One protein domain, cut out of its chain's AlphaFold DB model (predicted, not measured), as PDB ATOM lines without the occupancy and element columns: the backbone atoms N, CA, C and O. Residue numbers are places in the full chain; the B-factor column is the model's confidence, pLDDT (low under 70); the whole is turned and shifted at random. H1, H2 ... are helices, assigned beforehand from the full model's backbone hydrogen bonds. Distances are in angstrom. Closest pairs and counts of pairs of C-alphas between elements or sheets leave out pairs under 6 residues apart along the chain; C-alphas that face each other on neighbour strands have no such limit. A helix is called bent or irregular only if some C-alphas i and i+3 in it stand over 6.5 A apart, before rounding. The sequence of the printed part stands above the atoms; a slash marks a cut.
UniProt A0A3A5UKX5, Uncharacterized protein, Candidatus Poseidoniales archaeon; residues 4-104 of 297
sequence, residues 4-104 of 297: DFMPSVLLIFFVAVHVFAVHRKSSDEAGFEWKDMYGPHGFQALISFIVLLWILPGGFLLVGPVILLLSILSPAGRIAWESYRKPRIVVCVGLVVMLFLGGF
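Overview. This is residues 4 to 104 of the 297 residues of an uncharacterized protein of Candidatus Poseidoniales archaeon (UniProt A0A3A5UKX5). Two pairs of helices, H1 with H5 and H2 with H3, make two narrow Vs set side by side and only loosely joined, while short H4 crosses between H3 and H5 at the open end. A long loop, residues 26 to 41, links H1 to H2, and residues 25 to 31, of which 25 is the last residue of H1, stick out from the rest. The printed part has 101 residues with five named helices, H1 to H5 in chain order, and no named strand; its class is all helix. It is compact, with a radius of gyration of the C-alphas of 14.0 A, and flat, spanning 43 by 32 by 17 A.

Along the chain. H1, the longest helix, covers residues 4 to 25 over 33.6 A, from C-alpha 4 at (129.979, -211.178, 286.472). It is irregular: C-alphas 4 and 7 are 7.3 A apart. H5, residues 85 to 102, measures 25.7 A and ends at C-alpha 102 (135.073, -202.731, 285.971). H2 is residues 42 to 55, 20.1 A; H3 is residues 59 to 73, 21.1 A; H4 is residues 75 to 83, 12.8 A.

Arrangement. H1 and H5 touch, opposite ways at a shallow tilt of 30 degrees; their closest C-alphas, of Pro 7 and Gly 102, are 4.4 A apart. H1 and H2 are close but not clearly touching, with the C-alphas of Ser 8 and Ile 50 closest at 7.3 A. H2 and H3 form a helical hairpin at 32 degrees, closest at the C-alphas of Leu 53 and Gly 59, 4.4 A. H3, with residues 70 to 72 alone, touches H4 only at the corner, about perpendicular at 90 degrees; the C-alphas of Ser 71 and Gly 77 are closest at 4.7 A. H5 is near both H2 and H3. H1 is apart from H3 and H4. Each O i to N i+4 pair is within hydrogen-bond range in H4 and H5, against 17 of 18 in H1, 8 of 10 in H2 and 10 of 11 in H3.

Size, cuts and confidence. The C-alphas farthest apart, of Asp 28 and Pro 57, are 44.4 A apart. The printed part has no cut. The link from H1 to H2, 16 residues, is long; the other three are tight. Residues 27 to 32 have pLDDT under 70.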
ATOM      1  N   ASP A   4     131.087-212.036 286.909       76.94
ATOM      2  CA  ASP A   4     129.979-211.178 286.472       76.94
ATOM      3  C   ASP A   4     129.595-210.142 287.535       76.94
ATOM      4  O   ASP A   4     129.142-209.044 287.224       76.94
ATOM      5  N   PHE A   5     129.846-210.444 288.811       85.50
ATOM      6  CA  PHE A   5     129.616-209.508 289.911       85.50
ATOM      7  C   PHE A   5     130.838-208.648 290.240       85.50
ATOM      8  O   PHE A   5     130.715-207.716 291.041       85.50
ATOM      9  N   MET A   6     131.999-208.912 289.631       86.00
ATOM     10  CA  MET A   6     133.245-208.196 289.915       86.00
ATOM     11  C   MET A   6     133.095-206.667 289.815       86.00
ATOM     12  O   MET A   6     133.512-205.984 290.754       86.00
ATOM     13  N   PRO A   7     132.429-206.096 288.786       85.31
ATOM     14  CA  PRO A   7     132.245-204.646 288.704       85.31
ATOM     15  C   PRO A   7     131.467-204.072 289.901       85.31
ATOM     16  O   PRO A   7     131.842-203.046 290.466       85.31
ATOM     17  N   SER A   8     130.431-204.773 290.371       89.19
ATOM     18  CA  SER A   8     129.667-204.354 291.556       89.19
ATOM     19  C   SER A   8     130.451-204.529 292.857       89.19
ATOM     20  O   SER A   8     130.360-203.682 293.748       89.19
ATOM     21  N   VAL A   9     131.259-205.588 292.964       91.00
ATOM     22  CA  VAL A   9     132.159-205.796 294.107       91.00
ATOM     23  C   VAL A   9     133.159-204.647 294.218       91.00
ATOM     24  O   VAL A   9     133.367-204.154 295.324       91.00
ATOM     25  N   LEU A  10     133.709-204.155 293.102       90.81
ATOM     26  CA  LEU A  10     134.603-202.991 293.094       90.81
ATOM     27  C   LEU A  10     133.916-201.727 293.631       90.81
ATOM     28  O   LEU A  10     134.494-201.024 294.462       90.81
ATOM     29  N   LEU A  11     132.668-201.463 293.224       92.25
ATOM     30  CA  LEU A  11     131.897-200.315 293.720       92.25
ATOM     31  C   LEU A  11     131.652-200.408 295.230       92.25
ATOM     32  O   LEU A  11     131.893-199.444 295.960       92.25
ATOM     33  N   ILE A  12     131.207-201.571 295.714       93.19
ATOM     34  CA  ILE A  12     130.929-201.798 297.140       93.19
ATOM     35  C   ILE A  12     132.221-201.715 297.957       93.19
ATOM     36  O   ILE A  12     132.252-201.062 299.003       93.19
ATOM     37  N   PHE A  13     133.297-202.337 297.471       93.94
ATOM     38  CA  PHE A  13     134.608-202.310 298.109       93.94
ATOM     39  C   PHE A  13     135.132-200.880 298.235       93.94
ATOM     40  O   PHE A  13     135.559-200.479 299.317       93.94
ATOM     41  N   PHE A  14     135.030-200.076 297.175       94.56
ATOM     42  CA  PHE A  14     135.414-198.669 297.221       94.56
ATOM     43  C   PHE A  14     134.619-197.886 298.274       94.56
ATOM     44  O   PHE A  14     135.218-197.170 299.078       94.56
ATOM     45  N   VAL A  15     133.291-198.046 298.321       92.88
ATOM     46  CA  VAL A  15     132.457-197.376 299.333       92.88
ATOM     47  C   VAL A  15     132.872-197.806 300.743       92.88
ATOM     48  O   VAL A  15     133.036-196.949 301.611       92.88
ATOM     49  N   ALA A  16     133.111-199.100 300.971       92.06
ATOM     50  CA  ALA A  16     133.552-199.621 302.263       92.06
ATOM     51  C   ALA A  16     134.921-199.057 302.687       92.06
ATOM     52  O   ALA A  16     135.074-198.588 303.816       92.06
ATOM     53  N   VAL A  17     135.899-199.038 301.775       92.62
ATOM     54  CA  VAL A  17     137.233-198.463 302.012       92.62
ATOM     55  C   VAL A  17     137.141-196.968 302.292       92.62
ATOM     56  O   VAL A  17     137.803-196.475 303.205       92.62
ATOM     57  N   HIS A  18     136.304-196.239 301.551       91.62
ATOM     58  CA  HIS A  18     136.129-194.809 301.769       91.62
ATOM     59  C   HIS A  18     135.542-194.523 303.158       91.62
ATOM     60  O   HIS A  18     136.095-193.700 303.888       91.62
ATOM     61  N   VAL A  19     134.490-195.247 303.557       89.50
ATOM     62  CA  VAL A  19     133.891-195.139 304.899       89.50
ATOM     63  C   VAL A  19     134.917-195.466 305.984       89.50
ATOM     64  O   VAL A  19     135.058-194.707 306.940       89.50
ATOM     65  N   PHE A  20     135.682-196.547 305.819       88.75
ATOM     66  CA  PHE A  20     136.730-196.937 306.761       88.75
ATOM     67  C   PHE A  20     137.826-195.870 306.896       88.75
ATOM     68  O   PHE A  20     138.237-195.533 308.008       88.75
ATOM     69  N   ALA A  21     138.280-195.297 305.780       88.50
ATOM     70  CA  ALA A  21     139.303-194.256 305.773       88.50
ATOM     71  C   ALA A  21     138.829-192.970 306.470       88.50
ATOM     72  O   ALA A  21     139.601-192.350 307.206       88.50
ATOM     73  N   VAL A  22     137.564-192.581 306.272       85.81
ATOM     74  CA  VAL A  22     136.975-191.426 306.964       85.81
ATOM     75  C   VAL A  22     136.809-191.705 308.454       85.81
ATOM     76  O   VAL A  22     137.233-190.877 309.258       85.81
ATOM     77  N   HIS A  23     136.294-192.879 308.825       83.44
ATOM     78  CA  HIS A  23     136.150-193.277 310.225       83.44
ATOM     79  C   HIS A  23     137.490-193.253 310.969       83.44
ATOM     80  O   HIS A  23     137.604-192.657 312.035       83.44
ATOM     81  N   ARG A  24     138.546-193.817 310.368       83.12
ATOM     82  CA  ARG A  24     139.890-193.809 310.959       83.12
ATOM     83  C   ARG A  24     140.416-192.388 311.186       83.12
ATOM     84  O   ARG A  24     141.138-192.151 312.151       83.12
ATOM     85  N   LYS A  25     140.066-191.442 310.314       80.19
ATOM     86  CA  LYS A  25     140.458-190.036 310.459       80.19
ATOM     87  C   LYS A  25     139.634-189.299 311.521       80.19
ATOM     88  O   LYS A  25     140.150-188.357 312.109       80.19
ATOM     89  N   SER A  26     138.395-189.722 311.772       72.06
ATOM     90  CA  SER A  26     137.510-189.123 312.779       72.06
ATOM     91  C   SER A  26     137.628-189.767 314.162       72.06
ATOM     92  O   SER A  26     136.876-189.393 315.051       72.06
ATOM     93  N   SER A  27     138.525-190.741 314.361       56.50
ATOM     94  CA  SER A  27     138.703-191.464 315.636       56.50
ATOM     95  C   SER A  27     139.038-190.564 316.838       56.50
ATOM     96  O   SER A  27     138.927-191.025 317.970       56.50
ATOM     97  N   ASP A  28     139.428-189.307 316.602       56.41
ATOM     98  CA  ASP A  28     139.649-188.291 317.642       56.41
ATOM     99  C   ASP A  28     138.359-187.545 318.052       56.41
ATOM    100  O   ASP A  28     138.340-186.859 319.074       56.41
ATOM    101  N   GLU A  29     137.257-187.692 317.306       55.41
ATOM    102  CA  GLU A  29     135.957-187.074 317.584       55.41
ATOM    103  C   GLU A  29     134.936-188.149 317.997       55.41
ATOM    104  O   GLU A  29     134.470-188.965 317.198       55.41
ATOM    105  N   ALA A  30     134.576-188.161 319.282       53.00
ATOM    106  CA  ALA A  30     133.530-189.025 319.820       53.00
ATOM    107  C   ALA A  30     132.168-188.686 319.179       53.00
ATOM    108  O   ALA A  30     131.496-187.753 319.609       53.00
ATOM    109  N   GLY A  31     131.764-189.440 318.150       60.81
ATOM    110  CA  GLY A  31     130.426-189.315 317.553       60.81
ATOM    111  C   GLY A  31     130.282-189.630 316.060       60.81
ATOM    112  O   GLY A  31     129.313-189.182 315.457       60.81
ATOM    113  N   PHE A  32     131.205-190.364 315.425       67.81
ATOM    114  CA  PHE A  32     131.060-190.693 314.000       67.81
ATOM    115  C   PHE A  32     129.895-191.663 313.738       67.81
ATOM    116  O   PHE A  32     130.027-192.878 313.905       67.81
ATOM    117  N   GLU A  33     128.773-191.135 313.253       76.38
ATOM    118  CA  GLU A  33     127.702-191.928 312.659       76.38
ATOM    119  C   GLU A  33     127.909-192.042 311.146       76.38
ATOM    120  O   GLU A  33     127.708-191.096 310.386       76.38
ATOM    121  N   TRP A  34     128.288-193.238 310.682       74.12
ATOM    122  CA  TRP A  34     128.546-193.492 309.261       74.12
ATOM    123  C   TRP A  34     127.360-193.113 308.367       74.12
ATOM    124  O   TRP A  34     127.580-192.668 307.248       74.12
ATOM    125  N   LYS A  35     126.119-193.231 308.858       72.12
ATOM    126  CA  LYS A  35     124.888-192.936 308.107       72.12
ATOM    127  C   LYS A  35     124.803-191.485 307.626       72.12
ATOM    128  O   LYS A  35     124.231-191.250 306.562       72.12
ATOM    129  N   ASP A  36     125.430-190.558 308.344       76.81
ATOM    130  CA  ASP A  36     125.388-189.129 308.035       76.81
ATOM    131  C   ASP A  36     126.558-188.666 307.160       76.81
ATOM    132  O   ASP A  36     126.569-187.529 306.698       76.81
ATOM    133  N   MET A  37     127.511-189.548 306.834       82.88
ATOM    134  CA  MET A  37     128.717-189.205 306.065       82.88
ATOM    135  C   MET A  37     128.419-188.513 304.722       82.88
ATOM    136  O   MET A  37     129.164-187.631 304.291       82.88
ATOM    137  N   TYR A  38     127.328-188.898 304.058       84.19
ATOM    138  CA  TYR A  38     126.889-188.317 302.784       84.19
ATOM    139  C   TYR A  38     125.623-187.458 302.928       84.19
ATOM    140  O   TYR A  38     125.001-187.102 301.923       84.19
ATOM    141  N   GLY A  39     125.230-187.125 304.157       83.69
ATOM    142  CA  GLY A  39     123.990-186.434 304.485       83.69
ATOM    143  C   GLY A  39     122.741-187.321 304.447       83.69
ATOM    144  O   GLY A  39     122.819-188.508 304.103       83.69
ATOM    145  N   PRO A  40     121.567-186.741 304.760       78.50
ATOM    146  CA  PRO A  40     120.317-187.484 304.855       78.50
ATOM    147  C   PRO A  40     120.013-188.172 303.519       78.50
ATOM    148  O   PRO A  40     120.028-187.538 302.462       78.50
ATOM    149  N   HIS A  41     119.779-189.486 303.578       84.44
ATOM    150  CA  HIS A  41     119.521-190.379 302.437       84.44
ATOM    151  C   HIS A  41     120.704-190.652 301.489       84.44
ATOM    152  O   HIS A  41     120.526-191.357 300.496       84.44
ATOM    153  N   GLY A  42     121.925-190.183 301.776       85.81
ATOM    154  CA  GLY A  42     123.069-190.385 300.877       85.81
ATOM    155  C   GLY A  42     123.414-191.863 300.638       85.81
ATOM    156  O   GLY A  42     123.582-192.281 299.496       85.81
ATOM    157  N   PHE A  43     123.415-192.690 301.689       89.00
ATOM    158  CA  PHE A  43     123.593-194.145 301.546       89.00
ATOM    159  C   PHE A  43     122.455-194.823 300.786       89.00
ATOM    160  O   PHE A  43     122.701-195.739 300.009       89.00
ATOM    161  N   GLN A  44     121.217-194.371 300.985       89.88
ATOM    162  CA  GLN A  44     120.071-194.913 300.256       89.88
ATOM    163  C   GLN A  44     120.196-194.602 298.765       89.88
ATOM    164  O   GLN A  44     119.986-195.489 297.951       89.88
ATOM    165  N   ALA A  45     120.632-193.392 298.406       89.31
ATOM    166  CA  ALA A  45     120.912-193.031 297.021       89.31
ATOM    167  C   ALA A  45     122.035-193.887 296.408       89.31
ATOM    168  O   ALA A  45     121.906-194.301 295.263       89.31
ATOM    169  N   LEU A  46     123.097-194.198 297.165       91.31
ATOM    170  CA  LEU A  46     124.181-195.084 296.712       91.31
ATOM    171  C   LEU A  46     123.705-196.522 296.475       91.31
ATOM    172  O   LEU A  46     124.029-197.116 295.450       91.31
ATOM    173  N   ILE A  47     122.916-197.076 297.398       92.06
ATOM    174  CA  ILE A  47     122.349-198.423 297.254       92.06
ATOM    175  C   ILE A  47     121.395-198.459 296.058       92.06
ATOM    176  O   ILE A  47     121.525-199.330 295.202       92.06
ATOM    177  N   SER A  48     120.487-197.483 295.959       92.56
ATOM    178  CA  SER A  48     119.578-197.353 294.821       92.56
ATOM    179  C   SER A  48     120.341-197.213 293.509       92.56
ATOM    180  O   SER A  48     119.978-197.866 292.542       92.56
ATOM    181  N   PHE A  49     121.418-196.423 293.471       92.50
ATOM    182  CA  PHE A  49     122.279-196.299 292.296       92.50
ATOM    183  C   PHE A  49     122.817-197.665 291.860       92.50
ATOM    184  O   PHE A  49     122.588-198.048 290.719       92.50
ATOM    185  N   ILE A  50     123.446-198.427 292.765       91.94
ATOM    186  CA  ILE A  50     124.007-199.749 292.438       91.94
ATOM    187  C   ILE A  50     122.914-200.698 291.943       91.94
ATOM    188  O   ILE A  50     123.101-201.340 290.919       91.94
ATOM    189  N   VAL A  51     121.762-200.763 292.619       92.25
ATOM    190  CA  VAL A  51     120.641-201.625 292.206       92.25
ATOM    191  C   VAL A  51     120.109-201.230 290.826       92.25
ATOM    192  O   VAL A  51     119.855-202.094 289.989       92.25
ATOM    193  N   LEU A  52     119.974-199.932 290.552       92.75
ATOM    194  CA  LEU A  52     119.452-199.441 289.280       92.75
ATOM    195  C   LEU A  52     120.394-199.714 288.098       92.75
ATOM    196  O   LEU A  52     119.889-199.886 286.992       92.75
ATOM    197  N   LEU A  53     121.714-199.831 288.310       91.31
ATOM    198  CA  LEU A  53     122.663-200.236 287.255       91.31
ATOM    199  C   LEU A  53     122.366-201.627 286.672       91.31
ATOM    200  O   LEU A  53     122.737-201.905 285.533       91.31
ATOM    201  N   TRP A  54     121.719-202.499 287.449       90.75
ATOM    202  CA  TRP A  54     121.364-203.858 287.037       90.75
ATOM    203  C   TRP A  54     119.992-203.954 286.367       90.75
ATOM    204  O   TRP A  54     119.724-204.932 285.677       90.75
ATOM    205  N   ILE A  55     119.109-202.978 286.592       90.19
ATOM    206  CA  ILE A  55     117.701-203.061 286.177       90.19
ATOM    207  C   ILE A  55     117.414-202.141 284.992       90.19
ATOM    208  O   ILE A  55     116.621-202.492 284.121       90.19
ATOM    209  N   LEU A  56     118.010-200.947 284.967       90.94
ATOM    210  CA  LEU A  56     117.679-199.945 283.963       90.94
ATOM    211  C   LEU A  56     118.524-200.096 282.687       90.94
ATOM    212  O   LEU A  56     119.732-200.333 282.776       90.94
ATOM    213  N   PRO A  57     117.913-199.900 281.502       86.62
ATOM    214  CA  PRO A  57     118.641-199.905 280.241       86.62
ATOM    215  C   PRO A  57     119.589-198.704 280.155       86.62
ATOM    216  O   PRO A  57     119.264-197.600 280.595       86.62
ATOM    217  N   GLY A  58     120.781-198.925 279.604       84.06
ATOM    218  CA  GLY A  58     121.860-197.933 279.554       84.06
ATOM    219  C   GLY A  58     122.572-197.682 280.894       84.06
ATOM    220  O   GLY A  58     123.537-196.915 280.923       84.06
ATOM    221  N   GLY A  59     122.129-198.308 281.993       89.69
ATOM    222  CA  GLY A  59     122.899-198.460 283.222       89.69
ATOM    223  C   GLY A  59     123.390-197.118 283.744       89.69
ATOM    224  O   GLY A  59     122.604-196.201 283.971       89.69
ATOM    225  N   PHE A  60     124.701-196.958 283.901       92.00
ATOM    226  CA  PHE A  60     125.307-195.719 284.378       92.00
ATOM    227  C   PHE A  60     124.998-194.508 283.490       92.00
ATOM    228  O   PHE A  60     124.786-193.417 284.025       92.00
ATOM    229  N   LEU A  61     124.936-194.684 282.165       91.19
ATOM    230  CA  LEU A  61     124.693-193.585 281.224       91.19
ATOM    231  C   LEU A  61     123.315-192.950 281.417       91.19
ATOM    232  O   LEU A  61     123.149-191.762 281.152       91.19
ATOM    233  N   LEU A  62     122.349-193.713 281.932       91.56
ATOM    234  CA  LEU A  62     121.031-193.207 282.299       91.56
ATOM    235  C   LEU A  62     120.959-192.846 283.791       91.56
ATOM    236  O   LEU A  62     120.601-191.726 284.160       91.56
ATOM    237  N   VAL A  63     121.320-193.789 284.662       92.50
ATOM    238  CA  VAL A  63     121.140-193.692 286.119       92.50
ATOM    239  C   VAL A  63     121.990-192.579 286.724       92.50
ATOM    240  O   VAL A  63     121.500-191.822 287.565       92.50
ATOM    241  N   GLY A  64     123.249-192.451 286.298       91.31
ATOM    242  CA  GLY A  64     124.182-191.451 286.813       91.31
ATOM    243  C   GLY A  64     123.662-190.023 286.624       91.31
ATOM    244  O   GLY A  64     123.450-189.324 287.621       91.31
ATOM    245  N   PRO A  65     123.395-189.583 285.377       91.94
ATOM    246  CA  PRO A  65     122.843-188.260 285.110       91.94
ATOM    247  C   PRO A  65     121.507-188.005 285.811       91.94
ATOM    248  O   PRO A  65     121.328-186.935 286.391       91.94
ATOM    249  N   VAL A  66     120.591-188.981 285.823       92.94
ATOM    250  CA  VAL A  66     119.271-188.827 286.456       92.94
ATOM    251  C   VAL A  66     119.399-188.610 287.964       92.94
ATOM    252  O   VAL A  66     118.820-187.662 288.492       92.94
ATOM    253  N   ILE A  67     120.183-189.430 288.670       90.38
ATOM    254  CA  ILE A  67     120.355-189.290 290.125       90.38
ATOM    255  C   ILE A  67     121.053-187.973 290.474       90.38
ATOM    256  O   ILE A  67     120.642-187.294 291.420       90.38
ATOM    257  N   LEU A  68     122.065-187.563 289.704       89.31
ATOM    258  CA  LEU A  68     122.732-186.276 289.911       89.31
ATOM    259  C   LEU A  68     121.774-185.102 289.691       89.31
ATOM    260  O   LEU A  68     121.724-184.186 290.513       89.31
ATOM    261  N   LEU A  69     120.968-185.151 288.631       91.25
ATOM    262  CA  LEU A  69     119.986-184.121 288.308       91.25
ATOM    263  C   LEU A  69     118.908-184.023 289.396       91.25
ATOM    264  O   LEU A  69     118.649-182.929 289.900       91.25
ATOM    265  N   LEU A  70     118.350-185.149 289.849       89.44
ATOM    266  CA  LEU A  70     117.417-185.186 290.984       89.44
ATOM    267  C   LEU A  70     118.058-184.636 292.267       89.44
ATOM    268  O   LEU A  70     117.421-183.912 293.039       89.44
ATOM    269  N   SER A  71     119.342-184.927 292.486       87.06
ATOM    270  CA  SER A  71     120.069-184.429 293.647       87.06
ATOM    271  C   SER A  71     120.333-182.921 293.604       87.06
ATOM    272  O   SER A  71     120.479-182.328 294.672       87.06
ATOM    273  N   ILE A  72     120.418-182.301 292.425       86.75
ATOM    274  CA  ILE A  72     120.641-180.853 292.275       86.75
ATOM    275  C   ILE A  72     119.310-180.088 292.258       86.75
ATOM    276  O   ILE A  72     119.228-178.993 292.814       86.75
ATOM    277  N   LEU A  73     118.259-180.652 291.658       89.69
ATOM    278  CA  LEU A  73     116.942-180.008 291.592       89.69
ATOM    279  C   LEU A  73     116.187-180.060 292.925       89.69
ATOM    280  O   LEU A  73     115.429-179.142 293.244       89.69
ATOM    281  N   SER A  74     116.389-181.108 293.727       89.31
ATOM    282  CA  SER A  74     115.680-181.248 295.001       89.31
ATOM    283  C   SER A  74     116.170-180.233 296.054       89.31
ATOM    284  O   SER A  74     117.377-180.068 296.253       89.31
ATOM    285  N   PRO A  75     115.263-179.564 296.799       85.81
ATOM    286  CA  PRO A  75     115.644-178.665 297.892       85.81
ATOM    287  C   PRO A  75     116.496-179.355 298.967       85.81
ATOM    288  O   PRO A  75     117.523-178.819 299.374       85.81
ATOM    289  N   ALA A  76     116.115-180.576 299.358       84.94
ATOM    290  CA  ALA A  76     116.878-181.393 300.302       84.94
ATOM    291  C   ALA A  76     118.268-181.760 299.758       84.94
ATOM    292  O   ALA A  76     119.255-181.721 300.491       84.94
ATOM    293  N   GLY A  77     118.364-182.061 298.458       84.06
ATOM    294  CA  GLY A  77     119.626-182.359 297.799       84.06
ATOM    295  C   GLY A  77     120.581-181.169 297.801       84.06
ATOM    296  O   GLY A  77     121.746-181.348 298.144       84.06
ATOM    297  N   ARG A  78     120.094-179.952 297.520       87.56
ATOM    298  CA  ARG A  78     120.910-178.724 297.558       87.56
ATOM    299  C   ARG A  78     121.485-178.437 298.946       87.56
ATOM    300  O   ARG A  78     122.689-178.227 299.057       87.56
ATOM    301  N   ILE A  79     120.659-178.518 299.991       87.56
ATOM    302  CA  ILE A  79     121.103-178.335 301.387       87.56
ATOM    303  C   ILE A  79     122.164-179.385 301.755       87.56
ATOM    304  O   ILE A  79     123.186-179.084 302.376       87.56
ATOM    305  N   ALA A  80     121.958-180.630 301.324       85.69
ATOM    306  CA  ALA A  80     122.910-181.696 301.579       85.69
ATOM    307  C   ALA A  80     124.208-181.554 300.755       85.69
ATOM    308  O   ALA A  80     125.275-181.916 301.243       85.69
ATOM    309  N   TRP A  81     124.163-180.994 299.543       87.81
ATOM    310  CA  TRP A  81     125.362-180.650 298.771       87.81
ATOM    311  C   TRP A  81     126.166-179.520 299.405       87.81
ATOM    312  O   TRP A  81     127.388-179.552 299.319       87.81
ATOM    313  N   GLU A  82     125.517-178.557 300.056       88.19
ATOM    314  CA  GLU A  82     126.195-177.491 300.797       88.19
ATOM    315  C   GLU A  82     126.930-178.045 302.027       88.19
ATOM    316  O   GLU A  82     128.113-177.771 302.225       88.19
ATOM    317  N   SER A  83     126.261-178.916 302.788       87.25
ATOM    318  CA  SER A  83     126.793-179.475 304.039       87.25
ATOM    319  C   SER A  83     127.814-180.603 303.820       87.25
ATOM    320  O   SER A  83     128.812-180.692 304.531       87.25
ATOM    321  N   TYR A  84     127.609-181.454 302.806       87.75
ATOM    322  CA  TYR A  84     128.373-182.693 302.577       87.75
ATOM    323  C   TYR A  84     129.104-182.709 301.226       87.75
ATOM    324  O   TYR A  84     129.356-183.770 300.652       87.75
ATOM    325  N   ARG A  85     129.471-181.535 300.694       88.31
ATOM    326  CA  ARG A  85     130.074-181.395 299.356       88.31
ATOM    327  C   ARG A  85     131.266-182.321 299.125       88.31
ATOM    328  O   ARG A  85     131.319-183.028 298.126       88.31
ATOM    329  N   LYS A  86     132.247-182.288 300.033       88.69
ATOM    330  CA  LYS A  86     133.512-183.025 299.888       88.69
ATOM    331  C   LYS A  86     133.300-184.544 299.810       88.69
ATOM    332  O   LYS A  86     133.710-185.111 298.799       88.69
ATOM    333  N   PRO A  87     132.658-185.208 300.794       88.44
ATOM    334  CA  PRO A  87     132.453-186.655 300.726       88.44
ATOM    335  C   PRO A  87     131.587-187.068 299.526       88.44
ATOM    336  O   PRO A  87     131.865-188.089 298.905       88.44
ATOM    337  N   ARG A  88     130.605-186.246 299.122       90.12
ATOM    338  CA  ARG A  88     129.782-186.509 297.928       90.12
ATOM    339  C   ARG A  88     130.573-186.458 296.620       90.12
ATOM    340  O   ARG A  88     130.413-187.335 295.782       90.12
ATOM    341  N   ILE A  89     131.451-185.469 296.440       91.31
ATOM    342  CA  ILE A  89     132.308-185.409 295.244       91.31
ATOM    343  C   ILE A  89     133.244-186.618 295.205       91.31
ATOM    344  O   ILE A  89     133.365-187.251 294.159       91.31
ATOM    345  N   VAL A  90     133.874-186.955 296.335       92.69
ATOM    346  CA  VAL A  90     134.809-188.086 296.411       92.69
ATOM    347  C   VAL A  90     134.112-189.395 296.054       92.69
ATOM    348  O   VAL A  90     134.641-190.142 295.233       92.69
ATOM    349  N   VAL A  91     132.921-189.659 296.604       92.00
ATOM    350  CA  VAL A  91     132.198-190.894 296.280       92.00
ATOM    351  C   VAL A  91     131.724-190.909 294.827       92.00
ATOM    352  O   VAL A  91     131.916-191.916 294.164       92.00
ATOM    353  N   CYS A  92     131.200-189.803 294.284       92.19
ATOM    354  CA  CYS A  92     130.775-189.754 292.882       92.19
ATOM    355  C   CYS A  92     131.942-190.006 291.919       92.19
ATOM    356  O   CYS A  92     131.835-190.849 291.034       92.19
ATOM    357  N   VAL A  93     133.067-189.306 292.104       94.19
ATOM    358  CA  VAL A  93     134.259-189.486 291.260       94.19
ATOM    359  C   VAL A  93     134.814-190.897 291.415       94.19
ATOM    360  O   VAL A  93     135.130-191.543 290.421       94.19
ATOM    361  N   GLY A  94     134.897-191.401 292.645       94.00
ATOM    362  CA  GLY A  94     135.394-192.745 292.902       94.00
ATOM    363  C   GLY A  94     134.515-193.837 292.299       94.00
ATOM    364  O   GLY A  94     135.048-194.766 291.707       94.00
ATOM    365  N   LEU A  95     133.186-193.699 292.353       93.00
ATOM    366  CA  LEU A  95     132.274-194.623 291.675       93.00
ATOM    367  C   LEU A  95     132.483-194.606 290.164       93.00
ATOM    368  O   LEU A  95     132.564-195.673 289.574       93.00
ATOM    369  N   VAL A  96     132.634-193.430 289.547       93.31
ATOM    370  CA  VAL A  96     132.963-193.336 288.115       93.31
ATOM    371  C   VAL A  96     134.265-194.074 287.819       93.31
ATOM    372  O   VAL A  96     134.287-194.932 286.946       93.31
ATOM    373  N   VAL A  97     135.329-193.827 288.582       94.12
ATOM    374  CA  VAL A  97     136.603-194.537 288.392       94.12
ATOM    375  C   VAL A  97     136.419-196.053 288.516       94.12
ATOM    376  O   VAL A  97     136.897-196.791 287.663       94.12
ATOM    377  N   MET A  98     135.692-196.526 289.530       93.38
ATOM    378  CA  MET A  98     135.447-197.957 289.737       93.38
ATOM    379  C   MET A  98     134.578-198.587 288.641       93.38
ATOM    380  O   MET A  98     134.830-199.729 288.270       93.38
ATOM    381  N   LEU A  99     133.603-197.856 288.088       91.81
ATOM    382  CA  LEU A  99     132.806-198.301 286.941       91.81
ATOM    383  C   LEU A  99     133.704-198.582 285.731       91.81
ATOM    384  O   LEU A  99     133.650-199.668 285.159       91.81
ATOM    385  N   PHE A 100     134.573-197.627 285.381       90.62
ATOM    386  CA  PHE A 100     135.514-197.787 284.270       90.62
ATOM    387  C   PHE A 100     136.564-198.867 284.565       90.62
ATOM    388  O   PHE A 100     136.896-199.647 283.680       90.62
ATOM    389  N   LEU A 101     137.032-199.002 285.810       91.25
ATOM    390  CA  LEU A 101     137.897-200.124 286.195       91.25
ATOM    391  C   LEU A 101     137.197-201.481 286.041       91.25
ATOM    392  O   LEU A 101     137.845-202.457 285.672       91.25
ATOM    393  N   GLY A 102     135.879-201.541 286.242       88.00
ATOM    394  CA  GLY A 102     135.073-202.731 285.971       88.00
ATOM    395  C   GLY A 102     135.148-203.202 284.515       88.00
ATOM    396  O   GLY A 102     135.024-204.398 284.264       88.00
ATOM    397  N   GLY A 103     135.433-202.307 283.563       88.38
ATOM    398  CA  GLY A 103     135.643-202.663 282.157       88.38
ATOM    399  C   GLY A 103     136.899-203.500 281.893       88.38
ATOM    400  O   GLY A 103     136.981-204.124 280.844       88.38
ATOM    401  N   PHE A 104     137.848-203.564 282.835       89.50
ATOM    402  CA  PHE A 104     139.004-204.469 282.768       89.50
ATOM    403  C   PHE A 104     138.710-205.864 283.331       89.50
ATOM    404  O   PHE A 104     139.588-206.726 283.322       89.50
TER     405      PHE A 104